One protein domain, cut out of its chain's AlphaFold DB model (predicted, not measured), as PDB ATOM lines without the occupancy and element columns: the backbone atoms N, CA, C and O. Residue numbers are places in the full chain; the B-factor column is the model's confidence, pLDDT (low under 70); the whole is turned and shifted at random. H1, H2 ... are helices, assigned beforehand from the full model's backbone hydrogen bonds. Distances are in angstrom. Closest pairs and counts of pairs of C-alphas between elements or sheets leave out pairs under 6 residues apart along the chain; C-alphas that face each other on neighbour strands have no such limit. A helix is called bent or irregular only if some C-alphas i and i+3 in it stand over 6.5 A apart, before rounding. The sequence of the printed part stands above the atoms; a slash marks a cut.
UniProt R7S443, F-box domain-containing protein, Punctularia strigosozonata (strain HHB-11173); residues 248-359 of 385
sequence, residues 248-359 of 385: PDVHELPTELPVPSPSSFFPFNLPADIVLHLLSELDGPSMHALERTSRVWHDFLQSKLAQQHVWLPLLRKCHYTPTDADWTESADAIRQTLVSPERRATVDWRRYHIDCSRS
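What this domain is: This is residues 248 to 359 of the 385 residues of the protein "F-box domain-containing protein" of Punctularia strigosozonata (strain HHB-11173) (UniProt R7S443). The longest helix, H4, forms the core of an elongated all-helix domain, with H1 and H7 packing on it. H2 and H3 fold back on each other as a V towards one end of the long axis, H5 lies towards the other end with the short H6 at its corner, and residues 248 to 271, with no named element, run along much of the length. The printed part has 112 residues with seven named helices, H1 to H7 in order, and no named strand. It is compact, with a radius of gyration of the C-alphas of 14.3 A, and its C-alphas span 45 by 27 by 22 A.

Where its parts are: Find C-alpha 304 at (48.527, 39.771, -31.129); from there H4, residues 304 to 317, runs 19.2 A to C-alpha 317 at (41.869, 51.792, -44.591). It is neither bent nor irregular, but only just: C-alphas 308 and 311 are 6.4 A apart. Before it, look for H1 at residues 272 to 280, 12.3 A long, H2 at 284 to 293, 14.6 A, and H3 at 295 to 302. After it come H5 at residues 329 to 339, 15.2 A long, H6 at 341 to 344, and H7 at 349 to 358, 14.2 A, ending at C-alpha 358, (29.621, 52.678, -33.802).

How they stand to each other: Start at the hub, H4, which touches three helices. It touches H7, closest at the C-alphas of Trp 311 and Trp 349, 5.6 A apart, at a shallow tilt of 34.9 degrees, only just short of steep, the same way. With residues 309 to 314 alone it touches H1, closest at the C-alphas of Ser 280 and Val 310, 6.1 A. H3 and H4 only just touch, only at the corner, with 3 pairs of C-alphas within 8 A, closest Phe 300 and Ala 306, 6.5 A. H2 and H3 touch only at the corner, where the C-alphas of Glu 291 and His 298 are 4.4 A apart. H2 and H7 are near each other. H5 and H6 only just touch, only at the corner, closest at the C-alphas of Thr 337 and Arg 343, 5.6 A; H4 and H5 are apart. Every O i to N i+4 pair is within hydrogen-bond range in H1, H2, H3, H5 and H7, and 7 of 10 in H4; H6 is too short for such a pair.

The domain as a whole: Look at Asn 269 and Trp 327 for the two C-alphas farthest apart, 45.4 A. The printed part has no cut, and the link from H4 to H5, 11 residues, is long. Mean pLDDT of the printed part is 79.9; you will find values under 70 at residues 255 to 270, 325, 327 to 329 and 359.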
ATOM      1  N   PRO A 248      37.164  57.534 -30.268       85.69
ATOM      2  CA  PRO A 248      36.956  56.677 -29.101       85.69
ATOM      3  C   PRO A 248      38.252  56.451 -28.311       85.69
ATOM      4  O   PRO A 248      39.348  56.666 -28.830       85.69
ATOM      5  N   ASP A 249      38.132  55.955 -27.082       86.00
ATOM      6  CA  ASP A 249      39.291  55.569 -26.275       86.00
ATOM      7  C   ASP A 249      39.946  54.282 -26.795       86.00
ATOM      8  O   ASP A 249      39.285  53.382 -27.322       86.00
ATOM      9  N   VAL A 250      41.262  54.167 -26.607       87.19
ATOM     10  CA  VAL A 250      41.999  52.916 -26.838       87.19
ATOM     11  C   VAL A 250      41.959  52.029 -25.607       87.19
ATOM     12  O   VAL A 250      42.180  52.477 -24.484       87.19
ATOM     13  N   HIS A 251      41.741  50.736 -25.838       87.81
ATOM     14  CA  HIS A 251      41.693  49.725 -24.786       87.81
ATOM     15  C   HIS A 251      42.960  48.879 -24.808       87.81
ATOM     16  O   HIS A 251      43.487  48.566 -25.880       87.81
ATOM     17  N   GLU A 252      43.444  48.480 -23.636       87.25
ATOM     18  CA  GLU A 252      44.529  47.505 -23.545       87.25
ATOM     19  C   GLU A 252      44.023  46.102 -23.909       87.25
ATOM     20  O   GLU A 252      42.872  45.740 -23.650       87.25
ATOM     21  N   LEU A 253      44.897  45.304 -24.524       84.50
ATOM     22  CA  LEU A 253      44.631  43.899 -24.803       84.50
ATOM     23  C   LEU A 253      44.422  43.137 -23.490       84.50
ATOM     24  O   LEU A 253      45.203  43.327 -22.554       84.50
ATOM     25  N   PRO A 254      43.442  42.218 -23.430       80.25
ATOM     26  CA  PRO A 254      43.285  41.330 -22.287       80.25
ATOM     27  C   PRO A 254      44.593  40.602 -21.951       80.25
ATOM     28  O   PRO A 254      45.299  40.136 -22.843       80.25
ATOM     29  N   THR A 255      44.914  40.466 -20.663       69.75
ATOM     30  CA  THR A 255      46.143  39.792 -20.202       69.75
ATOM     31  C   THR A 255      46.175  38.311 -20.599       69.75
ATOM     32  O   THR A 255      47.241  37.745 -20.845       69.75
ATOM     33  N   GLU A 256      44.998  37.693 -20.714       69.75
ATOM     34  CA  GLU A 256      44.802  36.318 -21.166       69.75
ATOM     35  C   GLU A 256      44.378  36.309 -22.637       69.75
ATOM     36  O   GLU A 256      43.199  36.212 -22.970       69.75
ATOM     37  N   LEU A 257      45.353  36.433 -23.538       65.31
ATOM     38  CA  LEU A 257      45.100  36.195 -24.958       65.31
ATOM     39  C   LEU A 257      45.211  34.699 -25.258       65.31
ATOM     40  O   LEU A 257      46.135  34.049 -24.752       65.31
ATOM     41  N   PRO A 258      44.341  34.146 -26.120       63.06
ATOM     42  CA  PRO A 258      44.524  32.792 -26.612       63.06
ATOM     43  C   PRO A 258      45.907  32.690 -27.266       63.06
ATOM     44  O   PRO A 258      46.211  33.417 -28.211       63.06
ATOM     45  N   VAL A 259      46.773  31.827 -26.721       57.69
ATOM     46  CA  VAL A 259      48.112  31.590 -27.271       57.69
ATOM     47  C   VAL A 259      47.939  30.784 -28.550       57.69
ATOM     48  O   VAL A 259      47.492  29.634 -28.490       57.69
ATOM     49  N   PRO A 260      48.278  31.352 -29.714       53.47
ATOM     50  CA  PRO A 260      48.073  30.641 -30.946       53.47
ATOM     51  C   PRO A 260      49.098  29.505 -31.091       53.47
ATOM     52  O   PRO A 260      50.296  29.760 -31.151       53.47
ATOM     53  N   SER A 261      48.646  28.248 -31.201       51.59
ATOM     54  CA  SER A 261      49.454  27.188 -31.816       51.59
ATOM     55  C   SER A 261      49.582  27.458 -33.328       51.59
ATOM     56  O   SER A 261      48.571  27.415 -34.028       51.59
ATOM     57  N   PRO A 262      50.782  27.730 -33.878       51.28
ATOM     58  CA  PRO A 262      50.962  28.164 -35.272       51.28
ATOM     59  C   PRO A 262      50.378  27.205 -36.320       51.28
ATOM     60  O   PRO A 262      50.026  27.620 -37.418       51.28
ATOM     61  N   SER A 263      50.246  25.924 -35.973       52.59
ATOM     62  CA  SER A 263      49.722  24.868 -36.840       52.59
ATOM     63  C   SER A 263      48.192  24.749 -36.850       52.59
ATOM     64  O   SER A 263      47.675  23.927 -37.599       52.59
ATOM     65  N   SER A 264      47.455  25.508 -36.025       52.81
ATOM     66  CA  SER A 264      45.992  25.374 -35.893       52.81
ATOM     67  C   SER A 264      45.169  26.528 -36.471       52.81
ATOM     68  O   SER A 264      43.948  26.424 -36.472       52.81
ATOM     69  N   PHE A 265      45.785  27.626 -36.928       54.12
ATOM     70  CA  PHE A 265      45.043  28.850 -37.293       54.12
ATOM     71  C   PHE A 265      44.464  28.861 -38.691       54.12
ATOM     72  O   PHE A 265      43.398  29.427 -38.912       54.12
ATOM     73  N   PHE A 266      45.160  28.239 -39.632       59.47
ATOM     74  CA  PHE A 266      44.746  28.266 -41.019       59.47
ATOM     75  C   PHE A 266      44.182  26.896 -41.366       59.47
ATOM     76  O   PHE A 266      44.962  25.955 -41.518       59.47
ATOM     77  N   PRO A 267      42.851  26.756 -41.527       53.81
ATOM     78  CA  PRO A 267      42.220  25.477 -41.867       53.81
ATOM     79  C   PRO A 267      42.705  24.869 -43.201       53.81
ATOM     80  O   PRO A 267      42.284  23.776 -43.565       53.81
ATOM     81  N   PHE A 268      43.609  25.548 -43.918       56.72
ATOM     82  CA  PHE A 268      44.068  25.211 -45.262       56.72
ATOM     83  C   PHE A 268      45.589  25.013 -45.406       56.72
ATOM     84  O   PHE A 268      46.061  24.942 -46.536       56.72
ATOM     85  N   ASN A 269      46.377  24.934 -44.319       66.19
ATOM     86  CA  ASN A 269      47.857  24.887 -44.392       66.19
ATOM     87  C   ASN A 269      48.471  26.039 -45.220       66.19
ATOM     88  O   ASN A 269      49.557  25.901 -45.785       66.19
ATOM     89  N   LEU A 270      47.766  27.169 -45.330       68.25
ATOM     90  CA  LEU A 270      48.253  28.320 -46.077       68.25
ATOM     91  C   LEU A 270      49.334  29.053 -45.268       68.25
ATOM     92  O   LEU A 270      49.188  29.195 -44.050       68.25
ATOM     93  N   PRO A 271      50.395  29.541 -45.932       75.31
ATOM     94  CA  PRO A 271      51.333  30.489 -45.347       75.31
ATOM     95  C   PRO A 271      50.618  31.694 -44.709       75.31
ATOM     96  O   PRO A 271      49.619  32.195 -45.231       75.31
ATOM     97  N   ALA A 272      51.119  32.144 -43.554       73.06
ATOM     98  CA  ALA A 272      50.477  33.188 -42.751       73.06
ATOM     99  C   ALA A 272      50.355  34.526 -43.496       73.06
ATOM    100  O   ALA A 272      49.357  35.222 -43.355       73.06
ATOM    101  N   ASP A 273      51.343  34.865 -44.314       77.19
ATOM    102  CA  ASP A 273      51.365  36.027 -45.203       77.19
ATOM    103  C   ASP A 273      50.225  36.011 -46.228       77.19
ATOM    104  O   ASP A 273      49.570  37.036 -46.415       77.19
ATOM    105  N   ILE A 274      49.917  34.853 -46.825       80.00
ATOM    106  CA  ILE A 274      48.779  34.716 -47.748       80.00
ATOM    107  C   ILE A 274      47.468  34.973 -47.010       80.00
ATOM    108  O   ILE A 274      46.603  35.686 -47.514       80.00
ATOM    109  N   VAL A 275      47.310  34.420 -45.807       79.50
ATOM    110  CA  VAL A 275      46.069  34.617 -45.051       79.50
ATOM    111  C   VAL A 275      45.927  36.066 -44.601       79.50
ATOM    112  O   VAL A 275      44.858  36.641 -44.760       79.50
ATOM    113  N   LEU A 276      46.994  36.684 -44.098       83.00
ATOM    114  CA  LEU A 276      46.981  38.099 -43.728       83.00
ATOM    115  C   LEU A 276      46.630  38.993 -44.926       83.00
ATOM    116  O   LEU A 276      45.868  39.940 -44.761       83.00
ATOM    117  N   HIS A 277      47.114  38.658 -46.124       82.31
ATOM    118  CA  HIS A 277      46.747  39.364 -47.349       82.31
ATOM    119  C   HIS A 277      45.270  39.170 -47.727       82.31
ATOM    120  O   HIS A 277      44.598  40.128 -48.084       82.31
ATOM    121  N   LEU A 278      44.721  37.960 -47.598       83.50
ATOM    122  CA  LEU A 278      43.287  37.739 -47.826       83.50
ATOM    123  C   LEU A 278      42.426  38.536 -46.837       83.50
ATOM    124  O   LEU A 278      41.395  39.085 -47.212       83.50
ATOM    125  N   LEU A 279      42.858  38.620 -45.577       85.88
ATOM    126  CA  LEU A 279      42.147  39.367 -44.543       85.88
ATOM    127  C   LEU A 279      42.243  40.884 -44.728       85.88
ATOM    128  O   LEU A 279      41.309  41.580 -44.341       85.88
ATOM    129  N   SER A 280      43.313  41.413 -45.336       80.00
ATOM    130  CA  SER A 280      43.425  42.856 -45.610       80.00
ATOM    131  C   SER A 280      42.414  43.363 -46.644       80.00
ATOM    132  O   SER A 280      42.142  44.567 -46.718       80.00
ATOM    133  N   GLU A 281      41.832  42.455 -47.429       82.75
ATOM    134  CA  GLU A 281      40.803  42.782 -48.417       82.75
ATOM    135  C   GLU A 281      39.385  42.797 -47.839       82.75
ATOM    136  O   GLU A 281      38.501  43.418 -48.428       82.75
ATOM    137  N   LEU A 282      39.161  42.179 -46.678       83.06
ATOM    138  CA  LEU A 282      37.844  42.126 -46.050       83.06
ATOM    139  C   LEU A 282      37.466  43.473 -45.414       83.06
ATOM    140  O   LEU A 282      38.296  44.167 -44.826       83.06
ATOM    141  N   ASP A 283      36.187  43.827 -45.516       76.50
ATOM    142  CA  ASP A 283      35.601  44.962 -44.806       76.50
ATOM    143  C   ASP A 283      35.201  44.583 -43.367       76.50
ATOM    144  O   ASP A 283      35.178  43.410 -42.983       76.50
ATOM    145  N   GLY A 284      34.884  45.584 -42.540       74.69
ATOM    146  CA  GLY A 284      34.483  45.375 -41.142       74.69
ATOM    147  C   GLY A 284      33.352  44.343 -40.961       74.69
ATOM    148  O   GLY A 284      33.500  43.426 -40.147       74.69
ATOM    149  N   PRO A 285      32.243  44.425 -41.723       77.56
ATOM    150  CA  PRO A 285      31.180  43.421 -41.685       77.56
ATOM    151  C   PRO A 285      31.652  42.002 -42.030       77.56
ATOM    152  O   PRO A 285      31.311  41.057 -41.310       77.56
ATOM    153  N   SER A 286      32.465  41.832 -43.077       82.50
ATOM    154  CA  SER A 286      33.002  40.522 -43.469       82.50
ATOM    155  C   SER A 286      33.945  39.954 -42.413       82.50
ATOM    156  O   SER A 286      33.901  38.756 -42.126       82.50
ATOM    157  N   MET A 287      34.745  40.806 -41.769       83.62
ATOM    158  CA  MET A 287      35.594  40.423 -40.640       83.62
ATOM    159  C   MET A 287      34.762  39.910 -39.456       83.62
ATOM    160  O   MET A 287      35.065  38.855 -38.898       83.62
ATOM    161  N   HIS A 288      33.661  40.582 -39.111       80.56
ATOM    162  CA  HIS A 288      32.742  40.109 -38.068       80.56
ATOM    163  C   HIS A 288      32.012  38.820 -38.438       80.56
ATOM    164  O   HIS A 288      31.774  37.974 -37.571       80.56
ATOM    165  N   ALA A 289      31.654  38.644 -39.709       84.38
ATOM    166  CA  ALA A 289      31.101  37.385 -40.185       84.38
ATOM    167  C   ALA A 289      32.127  36.254 -40.022       84.38
ATOM    168  O   ALA A 289      31.784  35.197 -39.490       84.38
ATOM    169  N   LEU A 290      33.391  36.501 -40.383       86.25
ATOM    170  CA  LEU A 290      34.485  35.541 -40.254       86.25
ATOM    171  C   LEU A 290      34.703  35.100 -38.802       86.25
ATOM    172  O   LEU A 290      34.819  33.901 -38.550       86.25
ATOM    173  N   GLU A 291      34.661  36.018 -37.835       85.38
ATOM    174  CA  GLU A 291      34.735  35.685 -36.400       85.38
ATOM    175  C   GLU A 291      33.673  34.674 -35.966       85.38
ATOM    176  O   GLU A 291      33.917  33.852 -35.086       85.38
ATOM    177  N   ARG A 292      32.488  34.726 -36.578       86.62
ATOM    178  CA  ARG A 292      31.360  33.847 -36.247       86.62
ATOM    179  C   ARG A 292      31.413  32.503 -36.968       86.62
ATOM    180  O   ARG A 292      30.662  31.605 -36.603       86.62
ATOM    181  N   THR A 293      32.281  32.342 -37.968       85.25
ATOM    182  CA  THR A 293      32.368  31.090 -38.739       85.25
ATOM    183  C   THR A 293      32.974  29.940 -37.941       85.25
ATOM    184  O   THR A 293      32.575  28.791 -38.119       85.25
ATOM    185  N   SER A 294      33.947  30.214 -37.068       83.44
ATOM    186  CA  SER A 294      34.571  29.189 -36.233       83.44
ATOM    187  C   SER A 294      35.280  29.798 -35.029       83.44
ATOM    188  O   SER A 294      35.761  30.929 -35.079       83.44
ATOM    189  N   ARG A 295      35.448  28.992 -33.975       82.12
ATOM    190  CA  ARG A 295      36.267  29.363 -32.814       82.12
ATOM    191  C   ARG A 295      37.720  29.667 -33.194       82.12
ATOM    192  O   ARG A 295      38.314  30.566 -32.626       82.12
ATOM    193  N   VAL A 296      38.271  28.961 -34.182       79.88
ATOM    194  CA  VAL A 296      39.647  29.187 -34.655       79.88
ATOM    195  C   VAL A 296      39.806  30.596 -35.226       79.88
ATOM    196  O   VAL A 296      40.757  31.290 -34.880       79.88
ATOM    197  N   TRP A 297      38.856  31.044 -36.054       83.94
ATOM    198  CA  TRP A 297      38.849  32.406 -36.597       83.94
ATOM    199  C   TRP A 297      38.605  33.460 -35.519       83.94
ATOM    200  O   TRP A 297      39.262  34.498 -35.520       83.94
ATOM    201  N   HIS A 298      37.711  33.179 -34.573       85.50
ATOM    202  CA  HIS A 298      37.487  34.043 -33.420       85.50
ATOM    203  C   HIS A 298      38.767  34.252 -32.593       85.50
ATOM    204  O   HIS A 298      39.166  35.391 -32.350       85.50
ATOM    205  N   ASP A 299      39.445  33.161 -32.226       83.81
ATOM    206  CA  ASP A 299      40.676  33.187 -31.433       83.81
ATOM    207  C   ASP A 299      41.829  33.834 -32.225       83.81
ATOM    208  O   ASP A 299      42.619  34.604 -31.674       83.81
ATOM    209  N   PHE A 300      41.903  33.588 -33.542       84.00
ATOM    210  CA  PHE A 300      42.886  34.217 -34.429       84.00
ATOM    211  C   PHE A 300      42.776  35.735 -34.399       84.00
ATOM    212  O   PHE A 300      43.773  36.428 -34.196       84.00
ATOM    213  N   LEU A 301      41.562  36.246 -34.610       86.19
ATOM    214  CA  LEU A 301      41.301  37.671 -34.763       86.19
ATOM    215  C   LEU A 301      41.488  38.446 -33.457       86.19
ATOM    216  O   LEU A 301      41.646  39.662 -33.499       86.19
ATOM    217  N   GLN A 302      41.554  37.761 -32.315       86.06
ATOM    218  CA  GLN A 302      41.935  38.351 -31.028       86.06
ATOM    219  C   GLN A 302      43.438  38.268 -30.735       86.06
ATOM    220  O   GLN A 302      43.934  38.968 -29.853       86.06
ATOM    221  N   SER A 303      44.183  37.437 -31.467       84.06
ATOM    222  CA  SER A 303      45.618  37.247 -31.247       84.06
ATOM    223  C   SER A 303      46.427  38.517 -31.535       84.06
ATOM    224  O   SER A 303      46.076  39.325 -32.396       84.06
ATOM    225  N   LYS A 304      47.595  38.650 -30.888       84.19
ATOM    226  CA  LYS A 304      48.527  39.771 -31.129       84.19
ATOM    227  C   LYS A 304      48.898  39.936 -32.606       84.19
ATOM    228  O   LYS A 304      49.079  41.059 -33.066       84.19
ATOM    229  N   LEU A 305      48.989  38.826 -33.346       84.06
ATOM    230  CA  LEU A 305      49.302  38.848 -34.773       84.06
ATOM    231  C   LEU A 305      48.196  39.557 -35.568       84.06
ATOM    232  O   LEU A 305      48.491  40.452 -36.356       84.06
ATOM    233  N   ALA A 306      46.929  39.215 -35.325       85.56
ATOM    234  CA  ALA A 306      45.805  39.860 -36.000       85.56
ATOM    235  C   ALA A 306      45.658  41.335 -35.601       85.56
ATOM    236  O   ALA A 306      45.387  42.178 -36.452       85.56
ATOM    237  N   GLN A 307      45.910  41.677 -34.337       88.69
ATOM    238  CA  GLN A 307      45.884  43.070 -33.870       88.69
ATOM    239  C   GLN A 307      46.855  43.955 -34.670       88.69
ATOM    240  O   GLN A 307      46.499  45.053 -35.092       88.69
ATOM    241  N   GLN A 308      48.060  43.450 -34.946       85.62
ATOM    242  CA  GLN A 308      49.106  44.200 -35.647       85.62
ATOM    243  C   GLN A 308      48.973  44.175 -37.172       85.62
ATOM    244  O   GLN A 308      49.267  45.178 -37.822       85.62
ATOM    245  N   HIS A 309      48.562  43.044 -37.745       85.62
ATOM    246  CA  HIS A 309      48.620  42.818 -39.193       85.62
ATOM    247  C   HIS A 309      47.263  42.809 -39.891       85.62
ATOM    248  O   HIS A 309      47.228  42.819 -41.117       85.62
ATOM    249  N   VAL A 310      46.163  42.809 -39.139       88.44
ATOM    250  CA  VAL A 310      44.805  42.829 -39.694       88.44
ATOM    251  C   VAL A 310      44.069  44.079 -39.226       88.44
ATOM    252  O   VAL A 310      43.751  44.944 -40.037       88.44
ATOM    253  N   TRP A 311      43.876  44.235 -37.914       90.00
ATOM    254  CA  TRP A 311      43.062  45.323 -37.367       90.00
ATOM    255  C   TRP A 311      43.712  46.694 -37.522       90.00
ATOM    256  O   TRP A 311      43.066  47.616 -38.008       90.00
ATOM    257  N   LEU A 312      44.994  46.844 -37.176       89.44
ATOM    258  CA  LEU A 312      45.676  48.132 -37.324       89.44
ATOM    259  C   LEU A 312      45.734  48.629 -38.790       89.44
ATOM    260  O   LEU A 312      45.443  49.805 -39.023       89.44
ATOM    261  N   PRO A 313      46.060  47.794 -39.797       88.38
ATOM    262  CA  PRO A 313      45.918  48.180 -41.201       88.38
ATOM    263  C   PRO A 313      44.476  48.519 -41.601       88.38
ATOM    264  O   PRO A 313      44.267  49.509 -42.301       88.38
ATOM    265  N   LEU A 314      43.484  47.756 -41.123       86.06
ATOM    266  CA  LEU A 314      42.070  48.017 -41.409       86.06
ATOM    267  C   LEU A 314      41.616  49.378 -40.863       86.06
ATOM    268  O   LEU A 314      40.940  50.119 -41.569       86.06
ATOM    269  N   LEU A 315      42.050  49.766 -39.661       88.56
ATOM    270  CA  LEU A 315      41.770  51.094 -39.094       88.56
ATOM    271  C   LEU A 315      42.253  52.232 -40.001       88.56
ATOM    272  O   LEU A 315      41.558  53.238 -40.137       88.56
ATOM    273  N   ARG A 316      43.420  52.073 -40.637       85.75
ATOM    274  CA  ARG A 316      43.951  53.052 -41.599       85.75
ATOM    275  C   ARG A 316      43.108  53.093 -42.869       85.75
ATOM    276  O   ARG A 316      42.736  54.174 -43.302       85.75
ATOM    277  N   LYS A 317      42.744  51.922 -43.409       81.44
ATOM    278  CA  LYS A 317      41.869  51.792 -44.591       81.44
ATOM    279  C   LYS A 317      40.485  52.415 -44.358       81.44
ATOM    280  O   LYS A 317      39.923  53.007 -45.268       81.44
ATOM    281  N   CYS A 318      39.961  52.319 -43.138       79.19
ATOM    282  CA  CYS A 318      38.693  52.931 -42.728       79.19
ATOM    283  C   CYS A 318      38.829  54.401 -42.284       79.19
ATOM    284  O   CYS A 318      37.840  55.004 -41.874       79.19
ATOM    285  N   HIS A 319      40.034  54.981 -42.330       82.00
ATOM    286  CA  HIS A 319      40.340  56.336 -41.858       82.00
ATOM    287  C   HIS A 319      39.972  56.599 -40.387       82.00
ATOM    288  O   HIS A 319      39.731  57.740 -40.003       82.00
ATOM    289  N   TYR A 320      39.994  55.571 -39.537       87.94
ATOM    290  CA  TYR A 320      39.820  55.687 -38.080       87.94
ATOM    291  C   TYR A 320      41.109  56.072 -37.349       87.94
ATOM    292  O   TYR A 320      41.155  56.097 -36.123       87.94
ATOM    293  N   THR A 321      42.171  56.385 -38.088       89.38
ATOM    294  CA  THR A 321      43.383  56.979 -37.531       89.38
ATOM    295  C   THR A 321      43.341  58.505 -37.638       89.38
ATOM    296  O   THR A 321      42.913  59.034 -38.675       89.38
ATOM    297  N   PRO A 322      43.825  59.230 -36.615       87.31
ATOM    298  CA  PRO A 322      43.948  60.672 -36.692       87.31
ATOM    299  C   PRO A 322      44.915  61.105 -37.788       87.31
ATOM    300  O   PRO A 322      45.945  60.479 -38.044       87.31
ATOM    301  N   THR A 323      44.566  62.225 -38.392       80.12
ATOM    302  CA  THR A 323      45.349  63.026 -39.322       80.12
ATOM    303  C   THR A 323      45.888  64.255 -38.593       80.12
ATOM    304  O   THR A 323      45.643  64.470 -37.405       80.12
ATOM    305  N   ASP A 324      46.625  65.086 -39.314       71.44
ATOM    306  CA  ASP A 324      47.052  66.408 -38.866       71.44
ATOM    307  C   ASP A 324      45.920  67.451 -38.817       71.44
ATOM    308  O   ASP A 324      46.118  68.520 -38.245       71.44
ATOM    309  N   ALA A 325      44.742  67.150 -39.375       66.88
ATOM    310  CA  ALA A 325      43.548  67.982 -39.235       66.88
ATOM    311  C   ALA A 325      42.835  67.789 -37.883       66.88
ATOM    312  O   ALA A 325      42.001  68.612 -37.514       66.88
ATOM    313  N   ASP A 326      43.150  66.716 -37.154       73.50
ATOM    314  CA  ASP A 326      42.491  66.358 -35.900       73.50
ATOM    315  C   ASP A 326      43.268  66.950 -34.713       73.50
ATOM    316  O   ASP A 326      44.441  66.627 -34.543       73.50
ATOM    317  N   TRP A 327      42.642  67.794 -33.891       66.19
ATOM    318  CA  TRP A 327      43.298  68.606 -32.837       66.19
ATOM    319  C   TRP A 327      42.752  68.395 -31.409       66.19
ATOM    320  O   TRP A 327      42.907  69.246 -30.534       66.19
ATOM    321  N   THR A 328      42.046  67.293 -31.173       68.38
ATOM    322  CA  THR A 328      41.511  66.909 -29.854       68.38
ATOM    323  C   THR A 328      42.546  66.186 -28.998       68.38
ATOM    324  O   THR A 328      43.497  65.600 -29.525       68.38
ATOM    325  N   GLU A 329      42.321  66.148 -27.679       68.44
ATOM    326  CA  GLU A 329      43.081  65.267 -26.783       68.44
ATOM    327  C   GLU A 329      42.892  63.797 -27.162       68.44
ATOM    328  O   GLU A 329      43.863  63.037 -27.169       68.44
ATOM    329  N   SER A 330      41.679  63.399 -27.560       77.44
ATOM    330  CA  SER A 330      41.430  62.047 -28.068       77.44
ATOM    331  C   SER A 330      42.280  61.741 -29.304       77.44
ATOM    332  O   SER A 330      42.952  60.711 -29.341       77.44
ATOM    333  N   ALA A 331      42.362  62.640 -30.290       81.00
ATOM    334  CA  ALA A 331      43.242  62.463 -31.445       81.00
ATOM    335  C   ALA A 331      44.727  62.387 -31.047       81.00
ATOM    336  O   ALA A 331      45.457  61.528 -31.555       81.00
ATOM    337  N   ASP A 332      45.180  63.242 -30.126       80.69
ATOM    338  CA  ASP A 332      46.546  63.226 -29.593       80.69
ATOM    339  C   ASP A 332      46.876  61.888 -28.912       80.69
ATOM    340  O   ASP A 332      47.931  61.307 -29.184       80.69
ATOM    341  N   ALA A 333      45.975  61.360 -28.080       84.94
ATOM    342  CA  ALA A 333      46.147  60.089 -27.377       84.94
ATOM    343  C   ALA A 333      46.311  58.914 -28.354       84.94
ATOM    344  O   ALA A 333      47.206  58.069 -28.201       84.94
ATOM    345  N   ILE A 334      45.506  58.889 -29.420       89.38
ATOM    346  CA  ILE A 334      45.642  57.887 -30.480       89.38
ATOM    347  C   ILE A 334      46.959  58.078 -31.242       89.38
ATOM    348  O   ILE A 334      47.670  57.098 -31.483       89.38
ATOM    349  N   ARG A 335      47.354  59.316 -31.577       88.38
ATOM    350  CA  ARG A 335      48.642  59.585 -32.243       88.38
ATOM    351  C   ARG A 335      49.829  59.118 -31.400       88.38
ATOM    352  O   ARG A 335      50.706  58.432 -31.924       88.38
ATOM    353  N   GLN A 336      49.841  59.409 -30.103       87.12
ATOM    354  CA  GLN A 336      50.881  58.937 -29.180       87.12
ATOM    355  C   GLN A 336      50.950  57.405 -29.143       87.12
ATOM    356  O   GLN A 336      52.036  56.819 -29.196       87.12
ATOM    357  N   THR A 337      49.785  56.756 -29.130       89.12
ATOM    358  CA  THR A 337      49.676  55.297 -29.177       89.12
ATOM    359  C   THR A 337      50.263  54.735 -30.469       89.12
ATOM    360  O   THR A 337      51.019  53.770 -30.420       89.12
ATOM    361  N   LEU A 338      49.978  55.351 -31.620       89.12
ATOM    362  CA  LEU A 338      50.478  54.922 -32.930       89.12
ATOM    363  C   LEU A 338      51.992  55.123 -33.108       89.12
ATOM    364  O   LEU A 338      52.623  54.352 -33.836       89.12
ATOM    365  N   VAL A 339      52.585  56.129 -32.460       87.69
ATOM    366  CA  VAL A 339      54.029  56.412 -32.553       87.69
ATOM    367  C   VAL A 339      54.858  55.400 -31.755       87.69
ATOM    368  O   VAL A 339      55.921  54.991 -32.219       87.69
ATOM    369  N   SER A 340      54.377  54.943 -30.595       88.69
ATOM    370  CA  SER A 340      55.109  53.992 -29.743       88.69
ATOM    371  C   SER A 340      54.907  52.534 -30.200       88.69
ATOM    372  O   SER A 340      53.793  52.014 -30.114       88.69
ATOM    373  N   PRO A 341      55.950  51.813 -30.668       86.44
ATOM    374  CA  PRO A 341      55.830  50.394 -31.026       86.44
ATOM    375  C   PRO A 341      55.368  49.519 -29.856       86.44
ATOM    376  O   PRO A 341      54.585  48.593 -30.054       86.44
ATOM    377  N   GLU A 342      55.823  49.842 -28.645       85.38
ATOM    378  CA  GLU A 342      55.476  49.127 -27.418       85.38
ATOM    379  C   GLU A 342      53.995  49.299 -27.087       85.38
ATOM    380  O   GLU A 342      53.297  48.304 -26.903       85.38
ATOM    381  N   ARG A 343      53.479  50.538 -27.117       86.94
ATOM    382  CA  ARG A 343      52.047  50.792 -26.895       86.94
ATOM    383  C   ARG A 343      51.185  50.180 -27.993       86.94
ATOM    384  O   ARG A 343      50.175  49.560 -27.686       86.94
ATOM    385  N   ARG A 344      51.598  50.254 -29.263       87.88
ATOM    386  CA  ARG A 344      50.861  49.598 -30.361       87.88
ATOM    387  C   ARG A 344      50.688  48.097 -30.155       87.88
ATOM    388  O   ARG A 344      49.681  47.547 -30.593       87.88
ATOM    389  N   ALA A 345      51.663  47.437 -29.532       84.44
ATOM    390  CA  ALA A 345      51.632  45.998 -29.299       84.44
ATOM    391  C   ALA A 345      50.715  45.579 -28.137       84.44
ATOM    392  O   ALA A 345      50.425  44.387 -28.010       84.44
ATOM    393  N   THR A 346      50.271  46.524 -27.304       87.12
ATOM    394  CA  THR A 346      49.421  46.267 -26.131       87.12
ATOM    395  C   THR A 346      47.978  46.724 -26.319       87.12
ATOM    396  O   THR A 346      47.204  46.604 -25.380       87.12
ATOM    397  N   VAL A 347      47.606  47.255 -27.484       90.00
ATOM    398  CA  VAL A 347      46.278  47.839 -27.733       90.00
ATOM    399  C   VAL A 347      45.364  46.863 -28.460       90.00
ATOM    400  O   VAL A 347      45.782  46.174 -29.394       90.00
ATOM    401  N   ASP A 348      44.105  46.820 -28.030       91.94
ATOM    402  CA  ASP A 348      43.035  46.067 -28.673       91.94
ATOM    403  C   ASP A 348      42.443  46.872 -29.840       91.94
ATOM    404  O   ASP A 348      41.402  47.531 -29.737       91.94
ATOM    405  N   TRP A 349      43.140  46.823 -30.975       92.44
ATOM    406  CA  TRP A 349      42.740  47.474 -32.222       92.44
ATOM    407  C   TRP A 349      41.420  46.938 -32.776       92.44
ATOM    408  O   TRP A 349      40.687  47.686 -33.422       92.44
ATOM    409  N   ARG A 350      41.082  45.675 -32.496       91.00
ATOM    410  CA  ARG A 350      39.774  45.095 -32.821       91.00
ATOM    411  C   ARG A 350      38.654  45.822 -32.088       91.00
ATOM    412  O   ARG A 350      37.697  46.267 -32.718       91.00
ATOM    413  N   ARG A 351      38.751  45.934 -30.760       90.88
ATOM    414  CA  ARG A 351      37.739  46.649 -29.968       90.88
ATOM    415  C   ARG A 351      37.664  48.114 -30.378       90.88
ATOM    416  O   ARG A 351      36.569  48.616 -30.603       90.88
ATOM    417  N   TYR A 352      38.812  48.753 -30.576       92.38
ATOM    418  CA  TYR A 352      38.871  50.126 -31.068       92.38
ATOM    419  C   TYR A 352      38.171  50.304 -32.427       92.38
ATOM    420  O   TYR A 352      37.417  51.255 -32.611       92.38
ATOM    421  N   HIS A 353      38.353  49.366 -33.366       89.69
ATOM    422  CA  HIS A 353      37.641  49.367 -34.648       89.69
ATOM    423  C   HIS A 353      36.121  49.294 -34.454       89.69
ATOM    424  O   HIS A 353      35.386  50.039 -35.099       89.69
ATOM    425  N   ILE A 354      35.643  48.421 -33.561       85.00
ATOM    426  CA  ILE A 354      34.212  48.301 -33.243       85.00
ATOM    427  C   ILE A 354      33.682  49.618 -32.674       85.00
ATOM    428  O   ILE A 354      32.658  50.115 -33.143       85.00
ATOM    429  N   ASP A 355      34.391  50.208 -31.714       84.06
ATOM    430  CA  ASP A 355      33.994  51.470 -31.090       84.06
ATOM    431  C   ASP A 355      33.968  52.610 -32.121       84.06
ATOM    432  O   ASP A 355      33.022  53.395 -32.156       84.06
ATOM    433  N   CYS A 356      34.939  52.653 -33.040       81.00
ATOM    434  CA  CYS A 356      34.934  53.597 -34.158       81.00
ATOM    435  C   CYS A 356      33.759  53.356 -35.111       81.00
ATOM    436  O   CYS A 356      33.077  54.304 -35.480       81.00
ATOM    437  N   SER A 357      33.461  52.106 -35.467       76.38
ATOM    438  CA  SER A 357      32.352  51.785 -36.378       76.38
ATOM    439  C   SER A 357      30.978  52.185 -35.834       76.38
ATOM    440  O   SER A 357      30.067  52.461 -36.607       76.38
ATOM    441  N   ARG A 358      30.841  52.252 -34.504       72.75
ATOM    442  CA  ARG A 358      29.621  52.678 -33.802       72.75
ATOM    443  C   ARG A 358      29.638  54.157 -33.424       72.75
ATOM    444  O   ARG A 358      28.615  54.704 -33.023       72.75
ATOM    445  N   SER A 359      30.793  54.809 -33.522       68.19
ATOM    446  CA  SER A 359      30.948  56.214 -33.179       68.19
ATOM    447  C   SER A 359      30.377  57.081 -34.289       68.19
ATOM    448  O   SER A 359      30.874  57.111 -35.411       68.19
TER     449      SER A 359